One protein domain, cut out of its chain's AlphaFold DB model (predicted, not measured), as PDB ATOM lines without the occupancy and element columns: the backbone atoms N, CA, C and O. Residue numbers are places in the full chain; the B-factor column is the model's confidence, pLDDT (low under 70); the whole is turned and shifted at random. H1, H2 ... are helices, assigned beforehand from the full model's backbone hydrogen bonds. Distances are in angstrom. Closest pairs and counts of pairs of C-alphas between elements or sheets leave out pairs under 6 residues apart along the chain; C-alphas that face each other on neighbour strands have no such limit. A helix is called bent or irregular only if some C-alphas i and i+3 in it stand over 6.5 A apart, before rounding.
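What this domain is: This is residues 8 to 167 of the 167 residues of an uncharacterized protein of Pseudomonadales bacterium (UniProt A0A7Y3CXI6). Three long helices, H1, H2 and H7, lie side by side as a bundle, H1 running against the other two; the short hairpin of H3 and H4 packs near the last residues of H2 and H7, and H5 crosses H2. Residues 127 to 132, of which 131 and 132 belong to small H6, stick out beyond H5, as do residues 32 to 38 at the H1 to H2 turn, of which 36 to 38 belong to H2. The 160 printed residues hold seven named helices, H1 to H7 in chain order, and no named strand: all helix. The whole is compact, with a radius of gyration of the C-alphas of 16.9 A, yet elongated, spanning 56 by 33 by 28 A.

How they stand to each other: H1, residues 8 to 30, and H2, residues 36 to 65, form a helical hairpin; they touch at a shallow tilt of 19 degrees, opposite ways, closest at the C-alphas of Ala 25 and Ala 43, 4.2 A. H7, residues 143 to 165, completes the bundle: it touches H1, the C-alphas of Ala 22 and Ala 143 being closest at 5.3 A, and H2, those of Cys 47 and Ala 143 at 5.9 A. H3, residues 79 to 92, touches residues 62 to 65 of H2 alone, closest at the C-alphas of Ala 62 and Leu 86, 7.3 A. H3 and H4, residues 96 to 104, are a helical hairpin, the C-alphas of Gln 90 and Leu 98 closest at 6.3 A. H4 touches residues 156 to 163 of H7 alone, closest at the C-alphas of Phe 97 and Met 160, 6.2 A. H5, residues 110 to 126, touches H2, only just about perpendicular at 72 degrees, with the C-alphas of Leu 51 and Tyr 118 closest at 6.7 A. H6, residues 131 to 134, touches no helix. Every O i to N i+4 pair is within hydrogen-bond range in H1, H4, H5 and H7; H2 has 24 of 26 and H3 8 of 10, and H6 is too short for such a pair.

Where its parts are: H1 starts with C-alpha 8 at (86.622, 192.659, 237.577) and is 32.9 A long. H2 is the longest, 43.7 A; H3 is 20.9 A and irregular, C-alphas 80 and 83 being 7.0 A apart. H4 is 12.8 A, H5 24.0 A and H6 5.4 A. H7, 33.0 A, ends with C-alpha 165 at (97.403, 197.929, 232.092).

The domain as a whole: The C-alphas farthest apart, Asp 34 and Ala 92, are 56.5 A apart. The printed part has no cut. The link from H2 to H3 is long, 13 residues. pLDDT is under 70 at residues 32 to 35, 68 to 76, 127 to 138 and 165 to 167.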
ATOM      1  N   HIS A   8      85.849 193.807 238.040       88.62
ATOM      2  CA  HIS A   8      86.622 192.659 237.577       88.62
ATOM      3  C   HIS A   8      86.183 191.341 238.243       88.62
ATOM      4  O   HIS A   8      85.943 190.341 237.564       88.62
ATOM      5  N   GLY A   9      86.002 191.349 239.569       89.31
ATOM      6  CA  GLY A   9      85.544 190.173 240.314       89.31
ATOM      7  C   GLY A   9      84.147 189.708 239.890       89.31
ATOM      8  O   GLY A   9      83.921 188.517 239.690       89.31
ATOM      9  N   GLN A  10      83.225 190.650 239.690       92.88
ATOM     10  CA  GLN A  10      81.845 190.382 239.292       92.88
ATOM     11  C   GLN A  10      81.759 189.858 237.852       92.88
ATOM     12  O   GLN A  10      80.995 188.929 237.588       92.88
ATOM     13  N   ILE A  11      82.565 190.406 236.935       93.75
ATOM     14  CA  ILE A  11      82.655 189.936 235.548       93.75
ATOM     15  C   ILE A  11      83.190 188.501 235.521       93.75
ATOM     16  O   ILE A  11      82.555 187.628 234.934       93.75
ATOM     17  N   ASN A  12      84.297 188.223 236.217       94.44
ATOM     18  CA  ASN A  12      84.864 186.875 236.297       94.44
ATOM     19  C   ASN A  12      83.890 185.861 236.891       94.44
ATOM     20  O   ASN A  12      83.753 184.756 236.368       94.44
ATOM     21  N   GLN A  13      83.201 186.227 237.973       96.12
ATOM     22  CA  GLN A  13      82.222 185.352 238.605       96.12
ATOM     23  C   GLN A  13      81.068 185.028 237.647       96.12
ATOM     24  O   GLN A  13      80.674 183.868 237.518       96.12
ATOM     25  N   ALA A  14      80.548 186.036 236.944       96.69
ATOM     26  CA  ALA A  14      79.483 185.858 235.965       96.69
ATOM     27  C   ALA A  14      79.931 184.982 234.779       96.69
ATOM     28  O   ALA A  14      79.224 184.043 234.412       96.69
ATOM     29  N   LEU A  15      81.135 185.212 234.244       97.44
ATOM     30  CA  LEU A  15      81.732 184.390 233.184       97.44
ATOM     31  C   LEU A  15      81.977 182.942 233.633       97.44
ATOM     32  O   LEU A  15      81.721 182.008 232.872       97.44
ATOM     33  N   TYR A  16      82.428 182.733 234.872       97.75
ATOM     34  CA  TYR A  16      82.607 181.400 235.447       97.75
ATOM     35  C   TYR A  16      81.286 180.623 235.480       97.75
ATOM     36  O   TYR A  16      81.228 179.491 234.995       97.75
ATOM     37  N   PHE A  17      80.222 181.237 236.012       97.44
ATOM     38  CA  PHE A  17      78.910 180.595 236.077       97.44
ATOM     39  C   PHE A  17      78.334 180.329 234.689       97.44
ATOM     40  O   PHE A  17      77.863 179.221 234.449       97.44
ATOM     41  N   ALA A  18      78.433 181.287 233.763       97.50
ATOM     42  CA  ALA A  18      78.010 181.095 232.379       97.50
ATOM     43  C   ALA A  18      78.663 179.855 231.752       97.50
ATOM     44  O   ALA A  18      77.977 178.967 231.248       97.50
ATOM     45  N   ARG A  19      79.992 179.730 231.867       97.81
ATOM     46  CA  ARG A  19      80.728 178.574 231.337       97.81
ATOM     47  C   ARG A  19      80.284 177.261 231.975       97.81
ATOM     48  O   ARG A  19      80.099 176.271 231.266       97.81
ATOM     49  N   LEU A  20      80.148 177.234 233.302       97.81
ATOM     50  CA  LEU A  20      79.731 176.040 234.038       97.81
ATOM     51  C   LEU A  20      78.348 175.563 233.573       97.81
ATOM     52  O   LEU A  20      78.177 174.394 233.238       97.81
ATOM     53  N   LEU A  21      77.386 176.482 233.494       97.31
ATOM     54  CA  LEU A  21      76.007 176.202 233.094       97.31
ATOM     55  C   LEU A  21      75.925 175.732 231.635       97.31
ATOM     56  O   LEU A  21      75.310 174.703 231.365       97.31
ATOM     57  N   ALA A  22      76.622 176.401 230.712       94.88
ATOM     58  CA  ALA A  22      76.702 175.975 229.312       94.88
ATOM     59  C   ALA A  22      77.332 174.576 229.158       94.88
ATOM     60  O   ALA A  22      76.895 173.783 228.325       94.88
ATOM     61  N   THR A  23      78.326 174.243 229.988       96.50
ATOM     62  CA  THR A  23      78.960 172.913 229.986       96.50
ATOM     63  C   THR A  23      77.985 171.829 230.450       96.50
ATOM     64  O   THR A  23      77.921 170.763 229.839       96.50
ATOM     65  N   HIS A  24      77.193 172.098 231.491       94.56
ATOM     66  CA  HIS A  24      76.145 171.175 231.933       94.56
ATOM     67  C   HIS A  24      75.070 170.974 230.864       94.56
ATOM     68  O   HIS A  24      74.720 169.829 230.582       94.56
ATOM     69  N   ALA A  25      74.597 172.054 230.229       92.69
ATOM     70  CA  ALA A  25      73.644 171.966 229.125       92.69
ATOM     71  C   ALA A  25      74.182 171.080 227.992       92.69
ATOM     72  O   ALA A  25      73.529 170.116 227.600       92.69
ATOM     73  N   HIS A  26      75.417 171.338 227.550       93.25
ATOM     74  CA  HIS A  26      76.063 170.559 226.498       93.25
ATOM     75  C   HIS A  26      76.199 169.075 226.867       93.25
ATOM     76  O   HIS A  26      75.902 168.201 226.057       93.25
ATOM     77  N   SER A  27      76.602 168.764 228.103       92.81
ATOM     78  CA  SER A  27      76.712 167.375 228.562       92.81
ATOM     79  C   SER A  27      75.371 166.637 228.529       92.81
ATOM     80  O   SER A  27      75.355 165.436 228.269       92.81
ATOM     81  N   ILE A  28      74.264 167.329 228.807       90.19
ATOM     82  CA  ILE A  28      72.915 166.752 228.768       90.19
ATOM     83  C   ILE A  28      72.453 166.560 227.320       90.19
ATOM     84  O   ILE A  28      71.875 165.525 227.005       90.19
ATOM     85  N   GLU A  29      72.752 167.511 226.429       87.69
ATOM     86  CA  GLU A  29      72.473 167.397 224.988       87.69
ATOM     87  C   GLU A  29      73.216 166.213 224.340       87.69
ATOM     88  O   GLU A  29      72.691 165.588 223.421       87.69
ATOM     89  N   GLN A  30      74.421 165.888 224.822       85.19
ATOM     90  CA  GLN A  30      75.239 164.768 224.333       85.19
ATOM     91  C   GLN A  30      74.861 163.407 224.944       85.19
ATOM     92  O   GLN A  30      75.271 162.366 224.428       85.19
ATOM     93  N   ALA A  31      74.099 163.380 226.041       81.62
ATOM     94  CA  ALA A  31      73.680 162.137 226.679       81.62
ATOM     95  C   ALA A  31      72.579 161.454 225.842       81.62
ATOM     96  O   ALA A  31      71.393 161.755 225.965       81.62
ATOM     97  N   VAL A  32      72.986 160.531 224.965       57.50
ATOM     98  CA  VAL A  32      72.100 159.747 224.090       57.50
ATOM     99  C   VAL A  32      71.221 158.804 224.927       57.50
ATOM    100  O   VAL A  32      71.729 157.870 225.544       57.50
ATOM    101  N   GLY A  33      69.899 159.019 224.938       60.56
ATOM    102  CA  GLY A  33      68.931 158.095 225.548       60.56
ATOM    103  C   GLY A  33      67.484 158.610 225.584       60.56
ATOM    104  O   GLY A  33      67.247 159.812 225.482       60.56
ATOM    105  N   ASP A  34      66.526 157.692 225.773       55.91
ATOM    106  CA  ASP A  34      65.049 157.852 225.740       55.91
ATOM    107  C   ASP A  34      64.436 158.910 226.688       55.91
ATOM    108  O   ASP A  34      63.222 159.110 226.722       55.91
ATOM    109  N   ALA A  35      65.243 159.670 227.428       57.81
ATOM    110  CA  ALA A  35      64.814 160.763 228.307       57.81
ATOM    111  C   ALA A  35      64.445 162.055 227.539       57.81
ATOM    112  O   ALA A  35      64.580 163.171 228.052       57.81
ATOM    113  N   GLY A  36      63.968 161.906 226.297       73.94
ATOM    114  CA  GLY A  36      63.977 162.932 225.260       73.94
ATOM    115  C   GLY A  36      63.349 164.265 225.661       73.94
ATOM    116  O   GLY A  36      63.848 165.298 225.240       73.94
ATOM    117  N   GLN A  37      62.290 164.312 226.478       79.06
ATOM    118  CA  GLN A  37      61.658 165.583 226.878       79.06
ATOM    119  C   GLN A  37      62.244 166.197 228.157       79.06
ATOM    120  O   GLN A  37      62.506 167.398 228.179       79.06
ATOM    121  N   PHE A  38      62.486 165.395 229.199       83.44
ATOM    122  CA  PHE A  38      63.022 165.896 230.470       83.44
ATOM    123  C   PHE A  38      64.442 166.452 230.302       83.44
ATOM    124  O   PHE A  38      64.712 167.570 230.730       83.44
ATOM    125  N   ASN A  39      65.317 165.727 229.597       86.38
ATOM    126  CA  ASN A  39      66.689 166.174 229.353       86.38
ATOM    127  C   ASN A  39      66.729 167.452 228.508       86.38
ATOM    128  O   ASN A  39      67.505 168.355 228.805       86.38
ATOM    129  N   ARG A  40      65.852 167.572 227.499       85.00
ATOM    130  CA  ARG A  40      65.731 168.806 226.703       85.00
ATOM    131  C   ARG A  40      65.328 169.996 227.570       85.00
ATOM    132  O   ARG A  40      65.955 171.046 227.475       85.00
ATOM    133  N   GLN A  41      64.336 169.825 228.444       86.38
ATOM    134  CA  GLN A  41      63.923 170.885 229.363       86.38
ATOM    135  C   GLN A  41      65.042 171.245 230.348       86.38
ATOM    136  O   GLN A  41      65.283 172.419 230.612       86.38
ATOM    137  N   GLN A  42      65.746 170.246 230.879       89.50
ATOM    138  CA  GLN A  42      66.848 170.466 231.808       89.50
ATOM    139  C   GLN A  42      68.011 171.222 231.148       89.50
ATOM    140  O   GLN A  42      68.508 172.190 231.725       89.50
ATOM    141  N   ALA A  43      68.420 170.825 229.938       91.06
ATOM    142  CA  ALA A  43      69.448 171.523 229.167       91.06
ATOM    143  C   ALA A  43      69.043 172.976 228.884       91.06
ATOM    144  O   ALA A  43      69.831 173.890 229.120       91.06
ATOM    145  N   GLN A  44      67.788 173.198 228.487       90.25
ATOM    146  CA  GLN A  44      67.239 174.532 228.260       90.25
ATOM    147  C   GLN A  44      67.298 175.405 229.528       90.25
ATOM    148  O   GLN A  44      67.749 176.547 229.458       90.25
ATOM    149  N   CYS A  45      66.944 174.868 230.701       90.81
ATOM    150  CA  CYS A  45      67.071 175.595 231.970       90.81
ATOM    151  C   CYS A  45      68.523 176.021 232.252       90.81
ATOM    152  O   CYS A  45      68.769 177.137 232.717       90.81
ATOM    153  N   TYR A  46      69.498 175.153 231.962       94.69
ATOM    154  CA  TYR A  46      70.915 175.499 232.089       94.69
ATOM    155  C   TYR A  46      71.342 176.576 231.081       94.69
ATOM    156  O   TYR A  46      72.078 177.490 231.455       94.69
ATOM    157  N   CYS A  47      70.859 176.523 229.838       94.56
ATOM    158  CA  CYS A  47      71.125 177.549 228.831       94.56
ATOM    159  C   CYS A  47      70.550 178.918 229.221       94.56
ATOM    160  O   CYS A  47      71.243 179.927 229.113       94.56
ATOM    161  N   GLU A  48      69.324 178.973 229.740       93.31
ATOM    162  CA  GLU A  48      68.716 180.222 230.215       93.31
ATOM    163  C   GLU A  48      69.465 180.813 231.411       93.31
ATOM    164  O   GLU A  48      69.727 182.017 231.454       93.31
ATOM    165  N   ALA A  49      69.862 179.972 232.369       93.75
ATOM    166  CA  ALA A  49      70.673 180.405 233.500       93.75
ATOM    167  C   ALA A  49      72.062 180.893 233.045       93.75
ATOM    168  O   ALA A  49      72.593 181.867 233.585       93.75
ATOM    169  N   SER A  50      72.648 180.240 232.034       96.69
ATOM    170  CA  SER A  50      73.889 180.689 231.400       96.69
ATOM    171  C   SER A  50      73.706 182.062 230.757       96.69
ATOM    172  O   SER A  50      74.519 182.953 230.986       96.69
ATOM    173  N   LEU A  51      72.620 182.274 230.011       95.56
ATOM    174  CA  LEU A  51      72.295 183.557 229.392       95.56
ATOM    175  C   LEU A  51      72.088 184.673 230.433       95.56
ATOM    176  O   LEU A  51      72.601 185.776 230.246       95.56
ATOM    177  N   ASP A  52      71.432 184.392 231.564       93.56
ATOM    178  CA  ASP A  52      71.338 185.338 232.686       93.56
ATOM    179  C   ASP A  52      72.730 185.729 233.220       93.56
ATOM    180  O   ASP A  52      72.991 186.904 233.501       93.56
ATOM    181  N   ALA A  53      73.641 184.761 233.361       96.12
ATOM    182  CA  ALA A  53      75.009 185.008 233.810       96.12
ATOM    183  C   ALA A  53      75.828 185.796 232.769       96.12
ATOM    184  O   ALA A  53      76.529 186.741 233.129       96.12
ATOM    185  N   LEU A  54      75.688 185.481 231.480       97.25
ATOM    186  CA  LEU A  54      76.320 186.218 230.381       97.25
ATOM    187  C   LEU A  54      75.840 187.670 230.328       97.25
ATOM    188  O   LEU A  54      76.659 188.585 230.240       97.25
ATOM    189  N   TYR A  55      74.533 187.904 230.474       95.19
ATOM    190  CA  TYR A  55      74.005 189.262 230.553       95.19
ATOM    191  C   TYR A  55      74.566 190.023 231.757       95.19
ATOM    192  O   TYR A  55      74.900 191.195 231.625       95.19
ATOM    193  N   ARG A  56      74.735 189.381 232.921       93.31
ATOM    194  CA  ARG A  56      75.385 190.021 234.079       93.31
ATOM    195  C   ARG A  56      76.836 190.404 233.786       93.31
ATOM    196  O   ARG A  56      77.240 191.510 234.136       93.31
ATOM    197  N   ALA A  57      77.605 189.536 233.130       95.25
ATOM    198  CA  ALA A  57      78.972 189.857 232.716       95.25
ATOM    199  C   ALA A  57      78.992 191.064 231.762       95.25
ATOM    200  O   ALA A  57      79.723 192.026 231.998       95.25
ATOM    201  N   PHE A  58      78.126 191.057 230.744       95.19
ATOM    202  CA  PHE A  58      77.947 192.188 229.836       95.19
ATOM    203  C   PHE A  58      77.533 193.468 230.571       95.19
ATOM    204  O   PHE A  58      78.113 194.522 230.335       95.19
ATOM    205  N   TYR A  59      76.565 193.382 231.485       92.12
ATOM    206  CA  TYR A  59      76.081 194.505 232.284       92.12
ATOM    207  C   TYR A  59      77.242 195.168 233.024       92.12
ATOM    208  O   TYR A  59      77.404 196.380 232.947       92.12
ATOM    209  N   PHE A  60      78.087 194.387 233.698       90.31
ATOM    210  CA  PHE A  60      79.232 194.930 234.422       90.31
ATOM    211  C   PHE A  60      80.308 195.513 233.496       90.31
ATOM    212  O   PHE A  60      80.850 196.576 233.807       90.31
ATOM    213  N   LEU A  61      80.569 194.885 232.343       90.81
ATOM    214  CA  LEU A  61      81.454 195.447 231.315       90.81
ATOM    215  C   LEU A  61      80.930 196.802 230.826       90.81
ATOM    216  O   LEU A  61      81.653 197.795 230.852       90.81
ATOM    217  N   ALA A  62      79.652 196.871 230.462       90.44
ATOM    218  CA  ALA A  62      78.998 198.087 229.999       90.44
ATOM    219  C   ALA A  62      78.959 199.176 231.089       90.44
ATOM    220  O   ALA A  62      79.223 200.343 230.804       90.44
ATOM    221  N   GLN A  63      78.711 198.808 232.350       87.44
ATOM    222  CA  GLN A  63      78.744 199.742 233.482       87.44
ATOM    223  C   GLN A  63      80.142 200.308 233.740       87.44
ATOM    224  O   GLN A  63      80.253 201.471 234.122       87.44
ATOM    225  N   SER A  64      81.211 199.540 233.506       86.12
ATOM    226  CA  SER A  64      82.587 200.046 233.645       86.12
ATOM    227  C   SER A  64      82.903 201.193 232.669       86.12
ATOM    228  O   SER A  64      83.764 202.035 232.944       86.12
ATOM    229  N   CYS A  65      82.156 201.264 231.560       83.94
ATOM    230  CA  CYS A  65      82.241 202.317 230.554       83.94
ATOM    231  C   CYS A  65      81.420 203.568 230.894       83.94
ATOM    232  O   CYS A  65      81.716 204.629 230.342       83.94
ATOM    233  N   CYS A  66      80.428 203.481 231.783       81.00
ATOM    234  CA  CYS A  66      79.569 204.609 232.155       81.00
ATOM    235  C   CYS A  66      80.184 205.468 233.277       81.00
ATOM    236  O   CYS A  66      80.947 204.986 234.116       81.00
ATOM    237  N   ALA A  67      79.837 206.758 233.332       70.00
ATOM    238  CA  ALA A  67      80.253 207.638 234.430       70.00
ATOM    239  C   ALA A  67      79.583 207.264 235.777       70.00
ATOM    240  O   ALA A  67      78.423 206.843 235.813       70.00
ATOM    241  N   GLN A  68      80.290 207.482 236.899       59.97
ATOM    242  CA  GLN A  68      79.919 207.018 238.254       59.97
ATOM    243  C   GLN A  68      78.567 207.545 238.805       59.97
ATOM    244  O   GLN A  68      78.105 207.041 239.822       59.97
ATOM    245  N   GLY A  69      77.882 208.476 238.129       53.09
ATOM    246  CA  GLY A  69      76.528 208.938 238.485       53.09
ATOM    247  C   GLY A  69      75.387 208.328 237.656       53.09
ATOM    248  O   GLY A  69      74.266 208.219 238.142       53.09
ATOM    249  N   VAL A  70      75.659 207.875 236.427       55.03
ATOM    250  CA  VAL A  70      74.636 207.305 235.522       55.03
ATOM    251  C   VAL A  70      74.338 205.843 235.890       55.03
ATOM    252  O   VAL A  70      73.254 205.322 235.630       55.03
ATOM    253  N   ALA A  71      75.294 205.163 236.530       52.72
ATOM    254  CA  ALA A  71      75.176 203.774 236.983       52.72
ATOM    255  C   ALA A  71      74.172 203.582 238.140       52.72
ATOM    256  O   ALA A  71      73.546 202.530 238.249       52.72
ATOM    257  N   ALA A  72      74.001 204.596 238.997       45.41
ATOM    258  CA  ALA A  72      73.243 204.478 240.244       45.41
ATOM    259  C   ALA A  72      71.712 204.510 240.060       45.41
ATOM    260  O   ALA A  72      70.993 204.045 240.940       45.41
ATOM    261  N   SER A  73      71.193 205.018 238.934       48.72
ATOM    262  CA  SER A  73      69.742 205.192 238.744       48.72
ATOM    263  C   SER A  73      69.035 204.007 238.074       48.72
ATOM    264  O   SER A  73      67.829 204.078 237.847       48.72
ATOM    265  N   SER A  74      69.746 202.942 237.690       51.41
ATOM    266  CA  SER A  74      69.225 201.981 236.709       51.41
ATOM    267  C   SER A  74      69.431 200.520 237.113       51.41
ATOM    268  O   SER A  74      70.087 199.751 236.409       51.41
ATOM    269  N   ALA A  75      68.848 200.120 238.244       54.66
ATOM    270  CA  ALA A  75      68.811 198.716 238.672       54.66
ATOM    271  C   ALA A  75      68.071 197.792 237.673       54.66
ATOM    272  O   ALA A  75      68.210 196.576 237.747       54.66
ATOM    273  N   PHE A  76      67.335 198.357 236.707       62.12
ATOM    274  CA  PHE A  76      66.579 197.631 235.685       62.12
ATOM    275  C   PHE A  76      66.712 198.320 234.321       62.12
ATOM    276  O   PHE A  76      65.778 198.960 233.846       62.12
ATOM    277  N   ILE A  77      67.897 198.247 233.709       71.19
ATOM    278  CA  ILE A  77      68.055 198.671 232.310       71.19
ATOM    279  C   ILE A  77      67.414 197.600 231.430       71.19
ATOM    280  O   ILE A  77      67.813 196.434 231.504       71.19
ATOM    281  N   ASP A  78      66.451 198.010 230.606       82.62
ATOM    282  CA  ASP A  78      65.977 197.197 229.488       82.62
ATOM    283  C   ASP A  78      67.187 196.872 228.594       82.62
ATOM    284  O   ASP A  78      67.850 197.803 228.119       82.62
ATOM    285  N   PRO A  79      67.500 195.587 228.354       86.06
ATOM    286  CA  PRO A  79      68.655 195.175 227.562       86.06
ATOM    287  C   PRO A  79      68.765 195.870 226.199       86.06
ATOM    288  O   PRO A  79      69.873 196.083 225.705       86.06
ATOM    289  N   GLN A  80      67.635 196.267 225.607       86.25
ATOM    290  CA  GLN A  80      67.585 196.947 224.313       86.25
ATOM    291  C   GLN A  80      68.107 198.391 224.355       86.25
ATOM    292  O   GLN A  80      68.459 198.944 223.316       86.25
ATOM    293  N   GLN A  81      68.214 199.007 225.535       88.31
ATOM    294  CA  GLN A  81      68.692 200.385 225.697       88.31
ATOM    295  C   GLN A  81      70.223 200.498 225.723       88.31
ATOM    296  O   GLN A  81      70.772 201.600 225.641       88.31
ATOM    297  N   TRP A  82      70.938 199.374 225.839       90.06
ATOM    298  CA  TRP A  82      72.395 199.374 225.949       90.06
ATOM    299  C   TRP A  82      73.132 199.972 224.748       90.06
ATOM    300  O   TRP A  82      74.010 200.803 224.989       90.06
ATOM    301  N   PRO A  83      72.808 199.625 223.486       92.00
ATOM    302  CA  PRO A  83      73.509 200.181 222.332       92.00
ATOM    303  C   PRO A  83      73.445 201.710 222.286       92.00
ATOM    304  O   PRO A  83      74.472 202.367 222.122       92.00
ATOM    305  N   GLU A  84      72.261 202.289 222.505       91.06
ATOM    306  CA  GLU A  84      72.082 203.743 222.498       91.06
ATOM    307  C   GLU A  84      72.825 204.408 223.663       91.06
ATOM    308  O   GLU A  84      73.518 205.411 223.480       91.06
ATOM    309  N   ARG A  85      72.730 203.833 224.866       89.56
ATOM    310  CA  ARG A  85      73.413 204.361 226.050       89.56
ATOM    311  C   ARG A  85      74.931 204.362 225.881       89.56
ATOM    312  O   ARG A  85      75.571 205.373 226.158       89.56
ATOM    313  N   LEU A  86      75.502 203.262 225.393       91.31
ATOM    314  CA  LEU A  86      76.937 203.146 225.136       91.31
ATOM    315  C   LEU A  86      77.389 204.079 224.005       91.31
ATOM    316  O   LEU A  86      78.471 204.653 224.093       91.31
ATOM    317  N   ALA A  87      76.554 204.300 222.985       92.12
ATOM    318  CA  ALA A  87      76.843 205.258 221.919       92.12
ATOM    319  C   ALA A  87      76.916 206.700 222.447       92.12
ATOM    320  O   ALA A  87      77.836 207.437 222.093       92.12
ATOM    321  N   ARG A  88      75.998 207.092 223.342       91.19
ATOM    322  CA  ARG A  88      76.039 208.408 224.004       91.19
ATOM    323  C   ARG A  88      77.283 208.565 224.882       91.19
ATOM    324  O   ARG A  88      77.938 209.601 224.823       91.19
ATOM    325  N   GLU A  89      77.645 207.534 225.644       90.25
ATOM    326  CA  GLU A  89      78.890 207.531 226.430       90.25
ATOM    327  C   GLU A  89      80.127 207.651 225.525       90.25
ATOM    328  O   GLU A  89      81.043 208.397 225.851       90.25
ATOM    329  N   GLN A  90      80.140 207.005 224.353       91.75
ATOM    330  CA  GLN A  90      81.248 207.097 223.395       91.75
ATOM    331  C   GLN A  90      81.379 208.498 222.796       91.75
ATOM    332  O   GLN A  90      82.493 208.944 222.536       91.75
ATOM    333  N   GLN A  91      80.261 209.192 222.574       90.81
ATOM    334  CA  GLN A  91      80.265 210.581 222.113       90.81
ATOM    335  C   GLN A  91      80.764 211.533 223.204       90.81
ATOM    336  O   GLN A  91      81.557 212.426 222.918       90.81
ATOM    337  N   ALA A  92      80.321 211.337 224.449       88.69
ATOM    338  CA  ALA A  92      80.714 212.179 225.576       88.69
ATOM    339  C   ALA A  92      82.168 211.937 226.015       88.69
ATOM    340  O   ALA A  92      82.874 212.869 226.398       88.69
ATOM    341  N   ARG A  93      82.620 210.680 225.971       85.62
ATOM    342  CA  ARG A  93      83.948 210.243 226.400       85.62
ATOM    343  C   ARG A  93      84.446 209.107 225.499       85.62
ATOM    344  O   ARG A  93      84.296 207.934 225.851       85.62
ATOM    345  N   PRO A  94      85.080 209.440 224.364       86.81
ATOM    346  CA  PRO A  94      85.613 208.439 223.455       86.81
ATOM    347  C   PRO A  94      86.622 207.526 224.153       86.81
ATOM    348  O   PRO A  94      87.610 208.000 224.715       86.81
ATOM    349  N   ALA A  95      86.392 206.215 224.094       86.00
ATOM    350  CA  ALA A  95      87.321 205.218 224.612       86.00
ATOM    351  C   ALA A  95      87.503 204.074 223.599       86.00
ATOM    352  O   ALA A  95      86.515 203.627 223.007       86.00
ATOM    353  N   PRO A  96      88.734 203.567 223.386       87.88
ATOM    354  CA  PRO A  96      88.972 202.451 222.470       87.88
ATOM    355  C   PRO A  96      88.140 201.211 222.819       87.88
ATOM    356  O   PRO A  96      87.468 200.674 221.939       87.88
ATOM    357  N   PHE A  97      88.104 200.823 224.099       89.19
ATOM    358  CA  PHE A  97      87.282 199.714 224.592       89.19
ATOM    359  C   PHE A  97      85.788 199.898 224.297       89.19
ATOM    360  O   PHE A  97      85.116 198.972 223.855       89.19
ATOM    361  N   LEU A  98      85.255 201.105 224.499       90.44
ATOM    362  CA  LEU A  98      83.836 201.375 224.289       90.44
ATOM    363  C   LEU A  98      83.451 201.303 222.801       90.44
ATOM    364  O   LEU A  98      82.381 200.796 222.465       90.44
ATOM    365  N   ARG A  99      84.349 201.718 221.899       91.94
ATOM    366  CA  ARG A  99      84.191 201.499 220.454       91.94
ATOM    367  C   ARG A  99      84.168 200.009 220.098       91.94
ATOM    368  O   ARG A  99      83.364 199.607 219.263       91.94
ATOM    369  N   GLU A 100      85.029 199.206 220.715       92.44
ATOM    370  CA  GLU A 100      85.091 197.753 220.502       92.44
ATOM    371  C   GLU A 100      83.822 197.050 221.010       92.44
ATOM    372  O   GLU A 100      83.210 196.264 220.288       92.44
ATOM    373  N   LEU A 101      83.349 197.430 222.200       93.00
ATOM    374  CA  LEU A 101      82.076 196.970 222.750       93.00
ATOM    375  C   LEU A 101      80.903 197.316 221.817       93.00
ATOM    376  O   LEU A 101      80.097 196.446 221.499       93.00
ATOM    377  N   LEU A 102      80.828 198.558 221.327       94.50
ATOM    378  CA  LEU A 102      79.797 198.996 220.374       94.50
ATOM    379  C   LEU A 102      79.867 198.269 219.027       94.50
ATOM    380  O   LEU A 102      78.824 198.028 218.415       94.50
ATOM    381  N   ALA A 103      81.069 197.918 218.563       94.44
ATOM    382  CA  ALA A 103      81.246 197.118 217.356       94.44
ATOM    383  C   ALA A 103      80.647 195.716 217.537       94.44
ATOM    384  O   ALA A 103      79.918 195.255 216.665       94.44
ATOM    385  N   GLY A 104      80.853 195.088 218.700       93.62
ATOM    386  CA  GLY A 104      80.237 193.801 219.040       93.62
ATOM    387  C   GLY A 104      78.708 193.836 219.165       93.62
ATOM    388  O   GLY A 104      78.068 192.788 219.095       93.62
ATOM    389  N   LEU A 105      78.112 195.023 219.316       95.19
ATOM    390  CA  LEU A 105      76.661 195.231 219.395       95.19
ATOM    391  C   LEU A 105      76.004 195.589 218.053       95.19
ATOM    392  O   LEU A 105      74.792 195.801 218.014       95.19
ATOM    393  N   GLN A 106      76.764 195.662 216.958       94.69
ATOM    394  CA  GLN A 106      76.182 195.907 215.639       94.69
ATOM    395  C   GLN A 106      75.294 194.734 215.181       94.69
ATOM    396  O   GLN A 106      75.527 193.590 215.581       94.69
ATOM    397  N   PRO A 107      74.287 194.977 214.320       92.38
ATOM    398  CA  PRO A 107      73.444 193.913 213.781       92.38
ATOM    399  C   PRO A 107      74.267 192.777 213.154       92.38
ATOM    400  O   PRO A 107      75.234 193.022 212.433       92.38
ATOM    401  N   GLY A 108      73.883 191.530 213.439       90.69
ATOM    402  CA  GLY A 108      74.575 190.330 212.958       90.69
ATOM    403  C   GLY A 108      75.781 189.894 213.797       90.69
ATOM    404  O   GLY A 108      76.352 188.841 213.527       90.69
ATOM    405  N   GLN A 109      76.167 190.663 214.819       95.12
ATOM    406  CA  GLN A 109      77.272 190.308 215.708       95.12
ATOM    407  C   GLN A 109      76.828 189.402 216.860       95.12
ATOM    408  O   GLN A 109      75.692 189.454 217.336       95.12
ATOM    409  N   THR A 110      77.769 188.601 217.360       94.56
ATOM    410  CA  THR A 110      77.543 187.601 218.415       94.56
ATOM    411  C   THR A 110      76.910 188.192 219.680       94.56
ATOM    412  O   THR A 110      75.959 187.621 220.213       94.56
ATOM    413  N   LEU A 111      77.375 189.357 220.148       94.75
ATOM    414  CA  LEU A 111      76.827 189.984 221.360       94.75
ATOM    415  C   LEU A 111      75.480 190.668 221.112       94.75
ATOM    416  O   LEU A 111      74.651 190.709 222.019       94.75
ATOM    417  N   ALA A 112      75.227 191.152 219.893       94.38
ATOM    418  CA  ALA A 112      73.910 191.652 219.511       94.38
ATOM    419  C   ALA A 112      72.858 190.531 219.564       94.38
ATOM    420  O   ALA A 112      71.776 190.730 220.117       94.38
ATOM    421  N   HIS A 113      73.192 189.332 219.070       94.75
ATOM    422  CA  HIS A 113      72.316 188.159 219.179       94.75
ATOM    423  C   HIS A 113      72.083 187.742 220.636       94.75
ATOM    424  O   HIS A 113      70.942 187.485 221.019       94.75
ATOM    425  N   MET A 114      73.129 187.748 221.468       95.88
ATOM    426  CA  MET A 114      73.004 187.481 222.904       95.88
ATOM    427  C   MET A 114      72.049 188.471 223.588       95.88
ATOM    428  O   MET A 114      71.153 188.057 224.325       95.88
ATOM    429  N   LEU A 115      72.215 189.778 223.348       94.00
ATOM    430  CA  LEU A 115      71.338 190.798 223.929       94.00
ATOM    431  C   LEU A 115      69.896 190.662 223.446       94.00
ATOM    432  O   LEU A 115      68.985 190.835 224.250       94.00
ATOM    433  N   ALA A 116      69.677 190.334 222.173       91.88
ATOM    434  CA  ALA A 116      68.340 190.092 221.642       91.88
ATOM    435  C   ALA A 116      67.674 188.876 222.313       91.88
ATOM    436  O   ALA A 116      66.520 188.968 222.737       91.88
ATOM    437  N   ALA A 117      68.413 187.773 222.479       92.12
ATOM    438  CA  ALA A 117      67.935 186.586 223.188       92.12
ATOM    439  C   ALA A 117      67.593 186.904 224.652       92.12
ATOM    440  O   ALA A 117      66.522 186.537 225.141       92.12
ATOM    441  N   TYR A 118      68.459 187.652 225.344       91.94
ATOM    442  CA  TYR A 118      68.199 188.065 226.722       91.94
ATOM    443  C   TYR A 118      67.026 189.047 226.822       91.94
ATOM    444  O   TYR A 118      66.226 188.932 227.742       91.94
ATOM    445  N   ALA A 119      66.871 189.984 225.881       89.19
ATOM    446  CA  ALA A 119      65.741 190.913 225.852       89.19
ATOM    447  C   ALA A 119      64.403 190.173 225.734       89.19
ATOM    448  O   ALA A 119      63.463 190.489 226.463       89.19
ATOM    449  N   ALA A 120      64.327 189.154 224.873       87.06
ATOM    450  CA  ALA A 120      63.148 188.303 224.771       87.06
ATOM    451  C   ALA A 120      62.863 187.595 226.110       87.06
ATOM    452  O   ALA A 120      61.733 187.622 226.600       87.06
ATOM    453  N   LEU A 121      63.897 187.032 226.752       84.44
ATOM    454  CA  LEU A 121      63.757 186.327 228.031       84.44
ATOM    455  C   LEU A 121      63.340 187.283 229.152       84.44
ATOM    456  O   LEU A 121      62.501 186.957 229.989       84.44
ATOM    457  N   TRP A 122      63.895 188.489 229.144       83.44
ATOM    458  CA  TRP A 122      63.565 189.551 230.077       83.44
ATOM    459  C   TRP A 122      62.118 190.014 229.912       83.44
ATOM    460  O   TRP A 122      61.444 190.211 230.920       83.44
ATOM    461  N   GLN A 123      61.588 190.126 228.690       78.69
ATOM    462  CA  GLN A 123      60.172 190.449 228.470       78.69
ATOM    463  C   GLN A 123      59.241 189.382 229.057       78.69
ATOM    464  O   GLN A 123      58.234 189.729 229.673       78.69
ATOM    465  N   VAL A 124      59.598 188.101 228.932       76.38
ATOM    466  CA  VAL A 124      58.849 186.995 229.551       76.38
ATOM    467  C   VAL A 124      58.947 187.045 231.080       76.38
ATOM    468  O   VAL A 124      57.932 186.927 231.756       76.38
ATOM    469  N   LYS A 125      60.143 187.276 231.643       73.12
ATOM    470  CA  LYS A 125      60.375 187.329 233.103       73.12
ATOM    471  C   LYS A 125      59.794 188.580 233.779       73.12
ATOM    472  O   LYS A 125      59.425 188.528 234.950       73.12
ATOM    473  N   SER A 126      59.767 189.713 233.079       71.69
ATOM    474  CA  SER A 126      59.295 191.006 233.604       71.69
ATOM    475  C   SER A 126      57.775 191.148 233.549       71.69
ATOM    476  O   SER A 126      57.188 191.826 234.397       71.69
ATOM    477  N   ARG A 127      57.115 190.478 232.600       64.44
ATOM    478  CA  ARG A 127      55.665 190.291 232.621       64.44
ATOM    479  C   ARG A 127      55.355 189.257 233.701       64.44
ATOM    480  O   ARG A 127      55.886 188.154 233.685       64.44
ATOM    481  N   ARG A 128      54.472 189.581 234.651       53.91
ATOM    482  CA  ARG A 128      53.842 188.575 235.530       53.91
ATOM    483  C   ARG A 128      52.862 187.740 234.693       53.91
ATOM    484  O   ARG A 128      51.654 187.825 234.889       53.91
ATOM    485  N   SER A 129      53.377 187.034 233.696       52.62
ATOM    486  CA  SER A 129      52.588 186.246 232.762       52.62
ATOM    487  C   SER A 129      52.022 185.017 233.460       52.62
ATOM    488  O   SER A 129      52.650 184.426 234.341       52.62
ATOM    489  N   SER A 130      50.800 184.648 233.084       55.31
ATOM    490  CA  SER A 130      50.185 183.411 233.565       55.31
ATOM    491  C   SER A 130      50.958 182.197 233.029       55.31
ATOM    492  O   SER A 130      51.573 182.268 231.964       55.31
ATOM    493  N   ALA A 131      50.920 181.061 233.734       54.81
ATOM    494  CA  ALA A 131      51.643 179.841 233.341       54.81
ATOM    495  C   ALA A 131      51.351 179.380 231.891       54.81
ATOM    496  O   ALA A 131      52.203 178.754 231.264       54.81
ATOM    497  N   ALA A 132      50.181 179.728 231.344       50.41
ATOM    498  CA  ALA A 132      49.776 179.410 229.976       50.41
ATOM    499  C   ALA A 132      50.514 180.231 228.894       50.41
ATOM    500  O   ALA A 132      50.736 179.724 227.799       50.41
ATOM    501  N   GLU A 133      50.935 181.466 229.184       50.81
ATOM    502  CA  GLU A 133      51.668 182.328 228.234       50.81
ATOM    503  C   GLU A 133      53.163 181.975 228.166       50.81
ATOM    504  O   GLU A 133      53.800 182.096 227.117       50.81
ATOM    505  N   ILE A 134      53.713 181.484 229.280       48.44
ATOM    506  CA  ILE A 134      55.117 181.067 229.400       48.44
ATOM    507  C   ILE A 134      55.409 179.877 228.470       48.44
ATOM    508  O   ILE A 134      56.464 179.826 227.847       48.44
ATOM    509  N   SER A 135      54.445 178.965 228.298       47.16
ATOM    510  CA  SER A 135      54.593 177.783 227.437       47.16
ATOM    511  C   SER A 135      54.595 178.090 225.931       47.16
ATOM    512  O   SER A 135      54.985 177.224 225.152       47.16
ATOM    513  N   ALA A 136      54.147 179.276 225.502       45.75
ATOM    514  CA  ALA A 136      54.033 179.638 224.083       45.75
ATOM    515  C   ALA A 136      55.254 180.407 223.546       45.75
ATOM    516  O   ALA A 136      55.404 180.559 222.335       45.75
ATOM    517  N   THR A 137      56.135 180.874 224.435       53.69
ATOM    518  CA  THR A 137      57.315 181.671 224.078       53.69
ATOM    519  C   THR A 137      58.572 180.853 224.368       53.69
ATOM    520  O   THR A 137      59.350 181.187 225.257       53.69
ATOM    521  N   GLU A 138      58.756 179.730 223.667       63.19
ATOM    522  CA  GLU A 138      59.991 178.943 223.777       63.19
ATOM    523  C   GLU A 138      61.159 179.741 223.179       63.19
ATOM    524  O   GLU A 138      61.470 179.649 221.990       63.19
ATOM    525  N   ILE A 139      61.828 180.539 224.008       70.00
ATOM    526  CA  ILE A 139      63.118 181.130 223.654       70.00
ATOM    527  C   ILE A 139      64.140 180.011 223.759       70.00
ATOM    528  O   ILE A 139      64.727 179.786 224.812       70.00
ATOM    529  N   ARG A 140      64.328 179.261 222.676       78.81
ATOM    530  CA  ARG A 140      65.322 178.189 222.646       78.81
ATOM    531  C   ARG A 140      66.714 178.792 222.578       78.81
ATOM    532  O   ARG A 140      67.029 179.523 221.642       78.81
ATOM    533  N   VAL A 141      67.529 178.474 223.575       87.69
ATOM    534  CA  VAL A 141      68.928 178.893 223.650       87.69
ATOM    535  C   VAL A 141      69.768 177.629 223.597       87.69
ATOM    536  O   VAL A 141      69.655 176.784 224.485       87.69
ATOM    537  N   ALA A 142      70.598 177.472 222.567       90.69
ATOM    538  CA  ALA A 142      71.454 176.298 222.459       90.69
ATOM    539  C   ALA A 142      72.713 176.450 223.326       90.69
ATOM    540  O   ALA A 142      73.241 177.554 223.496       90.69
ATOM    541  N   ALA A 143      73.263 175.335 223.819       91.88
ATOM    542  CA  ALA A 143      74.521 175.372 224.569       91.88
ATOM    543  C   ALA A 143      75.687 175.930 223.725       91.88
ATOM    544  O   ALA A 143      76.570 176.615 224.249       91.88
ATOM    545  N   ALA A 144      75.662 175.685 222.410       94.00
ATOM    546  CA  ALA A 144      76.625 176.236 221.459       94.00
ATOM    547  C   ALA A 144      76.563 177.774 221.380       94.00
ATOM    548  O   ALA A 144      77.612 178.420 221.377       94.00
ATOM    549  N   ASP A 145      75.361 178.361 221.398       95.62
ATOM    550  CA  ASP A 145      75.184 179.818 221.401       95.62
ATOM    551  C   ASP A 145      75.722 180.423 222.700       95.62
ATOM    552  O   ASP A 145      76.528 181.354 222.670       95.62
ATOM    553  N   CYS A 146      75.370 179.825 223.847       96.44
ATOM    554  CA  CYS A 146      75.916 180.208 225.150       96.44
ATOM    555  C   CYS A 146      77.448 180.206 225.155       96.44
ATOM    556  O   CYS A 146      78.069 181.108 225.722       96.44
ATOM    557  N   ARG A 147      78.069 179.209 224.512       96.88
ATOM    558  CA  ARG A 147      79.525 179.132 224.410       96.88
ATOM    559  C   ARG A 147      80.099 180.237 223.524       96.88
ATOM    560  O   ARG A 147      81.045 180.897 223.946       96.88
ATOM    561  N   ALA A 148      79.510 180.485 222.356       97.00
ATOM    562  CA  ALA A 148      79.946 181.563 221.468       97.00
ATOM    563  C   ALA A 148      79.845 182.942 222.145       97.00
ATOM    564  O   ALA A 148      80.752 183.770 222.035       97.00
ATOM    565  N   TRP A 149      78.769 183.185 222.897       98.06
ATOM    566  CA  TRP A 149      78.585 184.410 223.679       98.06
ATOM    567  C   TRP A 149      79.592 184.528 224.828       98.06
ATOM    568  O   TRP A 149      80.144 185.606 225.052       98.06
ATOM    569  N   TYR A 150      79.873 183.424 225.528       98.00
ATOM    570  CA  TYR A 150      80.915 183.359 226.555       98.00
ATOM    571  C   TYR A 150      82.293 183.719 225.993       98.00
ATOM    572  O   TYR A 150      82.995 184.543 226.584       98.00
ATOM    573  N   ASP A 151      82.674 183.137 224.854       97.81
ATOM    574  CA  ASP A 151      83.975 183.383 224.234       97.81
ATOM    575  C   ASP A 151      84.091 184.861 223.798       97.81
ATOM    576  O   ASP A 151      85.106 185.507 224.067       97.81
ATOM    577  N   ALA A 152      83.020 185.444 223.239       96.88
ATOM    578  CA  ALA A 152      82.975 186.860 222.865       96.88
ATOM    579  C   ALA A 152      83.113 187.814 224.071       96.88
ATOM    580  O   ALA A 152      83.883 188.775 224.016       96.88
ATOM    581  N   LEU A 153      82.408 187.553 225.178       96.75
ATOM    582  CA  LEU A 153      82.525 188.371 226.394       96.75
ATOM    583  C   LEU A 153      83.872 188.189 227.096       96.75
ATOM    584  O   LEU A 153      84.410 189.152 227.639       96.75
ATOM    585  N   THR A 154      84.432 186.980 227.070       96.62
ATOM    586  CA  THR A 154      85.765 186.703 227.619       96.62
ATOM    587  C   THR A 154      86.834 187.454 226.835       96.62
ATOM    588  O   THR A 154      87.709 188.069 227.442       96.62
ATOM    589  N   HIS A 155      86.730 187.471 225.502       95.12
ATOM    590  CA  HIS A 155      87.617 188.255 224.649       95.12
ATOM    591  C   HIS A 155      87.544 189.747 224.992       95.12
ATOM    592  O   HIS A 155      88.569 190.348 225.299       95.12
ATOM    593  N   LEU A 156      86.341 190.330 225.049       93.62
ATOM    594  CA  LEU A 156      86.176 191.735 225.438       93.62
ATOM    595  C   LEU A 156      86.725 192.033 226.834       93.62
ATOM    596  O   LEU A 156      87.360 193.064 227.039       93.62
ATOM    597  N   HIS A 157      86.494 191.146 227.802       93.12
ATOM    598  CA  HIS A 157      87.007 191.334 229.152       93.12
ATOM    599  C   HIS A 157      88.543 191.346 229.174       93.12
ATOM    600  O   HIS A 157      89.120 192.241 229.785       93.12
ATOM    601  N   ALA A 158      89.203 190.434 228.455       91.94
ATOM    602  CA  ALA A 158      90.661 190.432 228.328       91.94
ATOM    603  C   ALA A 158      91.179 191.731 227.683       91.94
ATOM    604  O   ALA A 158      92.093 192.363 228.208       91.94
ATOM    605  N   ARG A 159      90.526 192.196 226.611       90.50
ATOM    606  CA  ARG A 159      90.857 193.458 225.927       90.50
ATOM    607  C   ARG A 159      90.711 194.678 226.838       90.50
ATOM    608  O   ARG A 159      91.537 195.586 226.794       90.50
ATOM    609  N   MET A 160      89.692 194.692 227.698       88.50
ATOM    610  CA  MET A 160      89.521 195.726 228.724       88.50
ATOM    611  C   MET A 160      90.685 195.733 229.722       88.50
ATOM    612  O   MET A 160      91.125 196.804 230.134       88.50
ATOM    613  N   GLN A 161      91.177 194.555 230.117       86.44
ATOM    614  CA  GLN A 161      92.299 194.433 231.049       86.44
ATOM    615  C   GLN A 161      93.621 194.879 230.424       86.44
ATOM    616  O   GLN A 161      94.366 195.603 231.076       86.44
ATOM    617  N   GLU A 162      93.889 194.493 229.175       85.81
ATOM    618  CA  GLU A 162      95.068 194.946 228.422       85.81
ATOM    619  C   GLU A 162      95.111 196.475 228.362       85.81
ATOM    620  O   GLU A 162      96.091 197.088 228.772       85.81
ATOM    621  N   GLN A 163      93.998 197.099 227.967       80.69
ATOM    622  CA  GLN A 163      93.908 198.556 227.894       80.69
ATOM    623  C   GLN A 163      93.995 199.228 229.266       80.69
ATOM    624  O   GLN A 163      94.429 200.366 229.340       80.69
ATOM    625  N   ALA A 164      93.592 198.569 230.354       72.44
ATOM    626  CA  ALA A 164      93.740 199.114 231.703       72.44
ATOM    627  C   ALA A 164      95.174 198.999 232.250       72.44
ATOM    628  O   ALA A 164      95.505 199.723 233.180       72.44
ATOM    629  N   ALA A 165      96.000 198.099 231.707       65.56
ATOM    630  CA  ALA A 165      97.403 197.929 232.092       65.56
ATOM    631  C   ALA A 165      98.353 198.895 231.356       65.56
ATOM    632  O   ALA A 165      99.483 199.093 231.797       65.56
ATOM    633  N   GLU A 166      97.913 199.477 230.237       56.97
ATOM    634  CA  GLU A 166      98.684 200.439 229.433       56.97
ATOM    635  C   GLU A 166      98.669 201.880 229.994       56.97
ATOM    636  O   GLU A 166      99.413 202.728 229.496       56.97
ATOM    637  N   PHE A 167      97.857 202.163 231.022       48.25
ATOM    638  CA  PHE A 167      97.704 203.481 231.660       48.25
ATOM    639  C   PHE A 167      97.923 203.416 233.174       48.25
ATOM    640  O   PHE A 167      98.260 204.478 233.745       48.25
TER     641      PHE A 167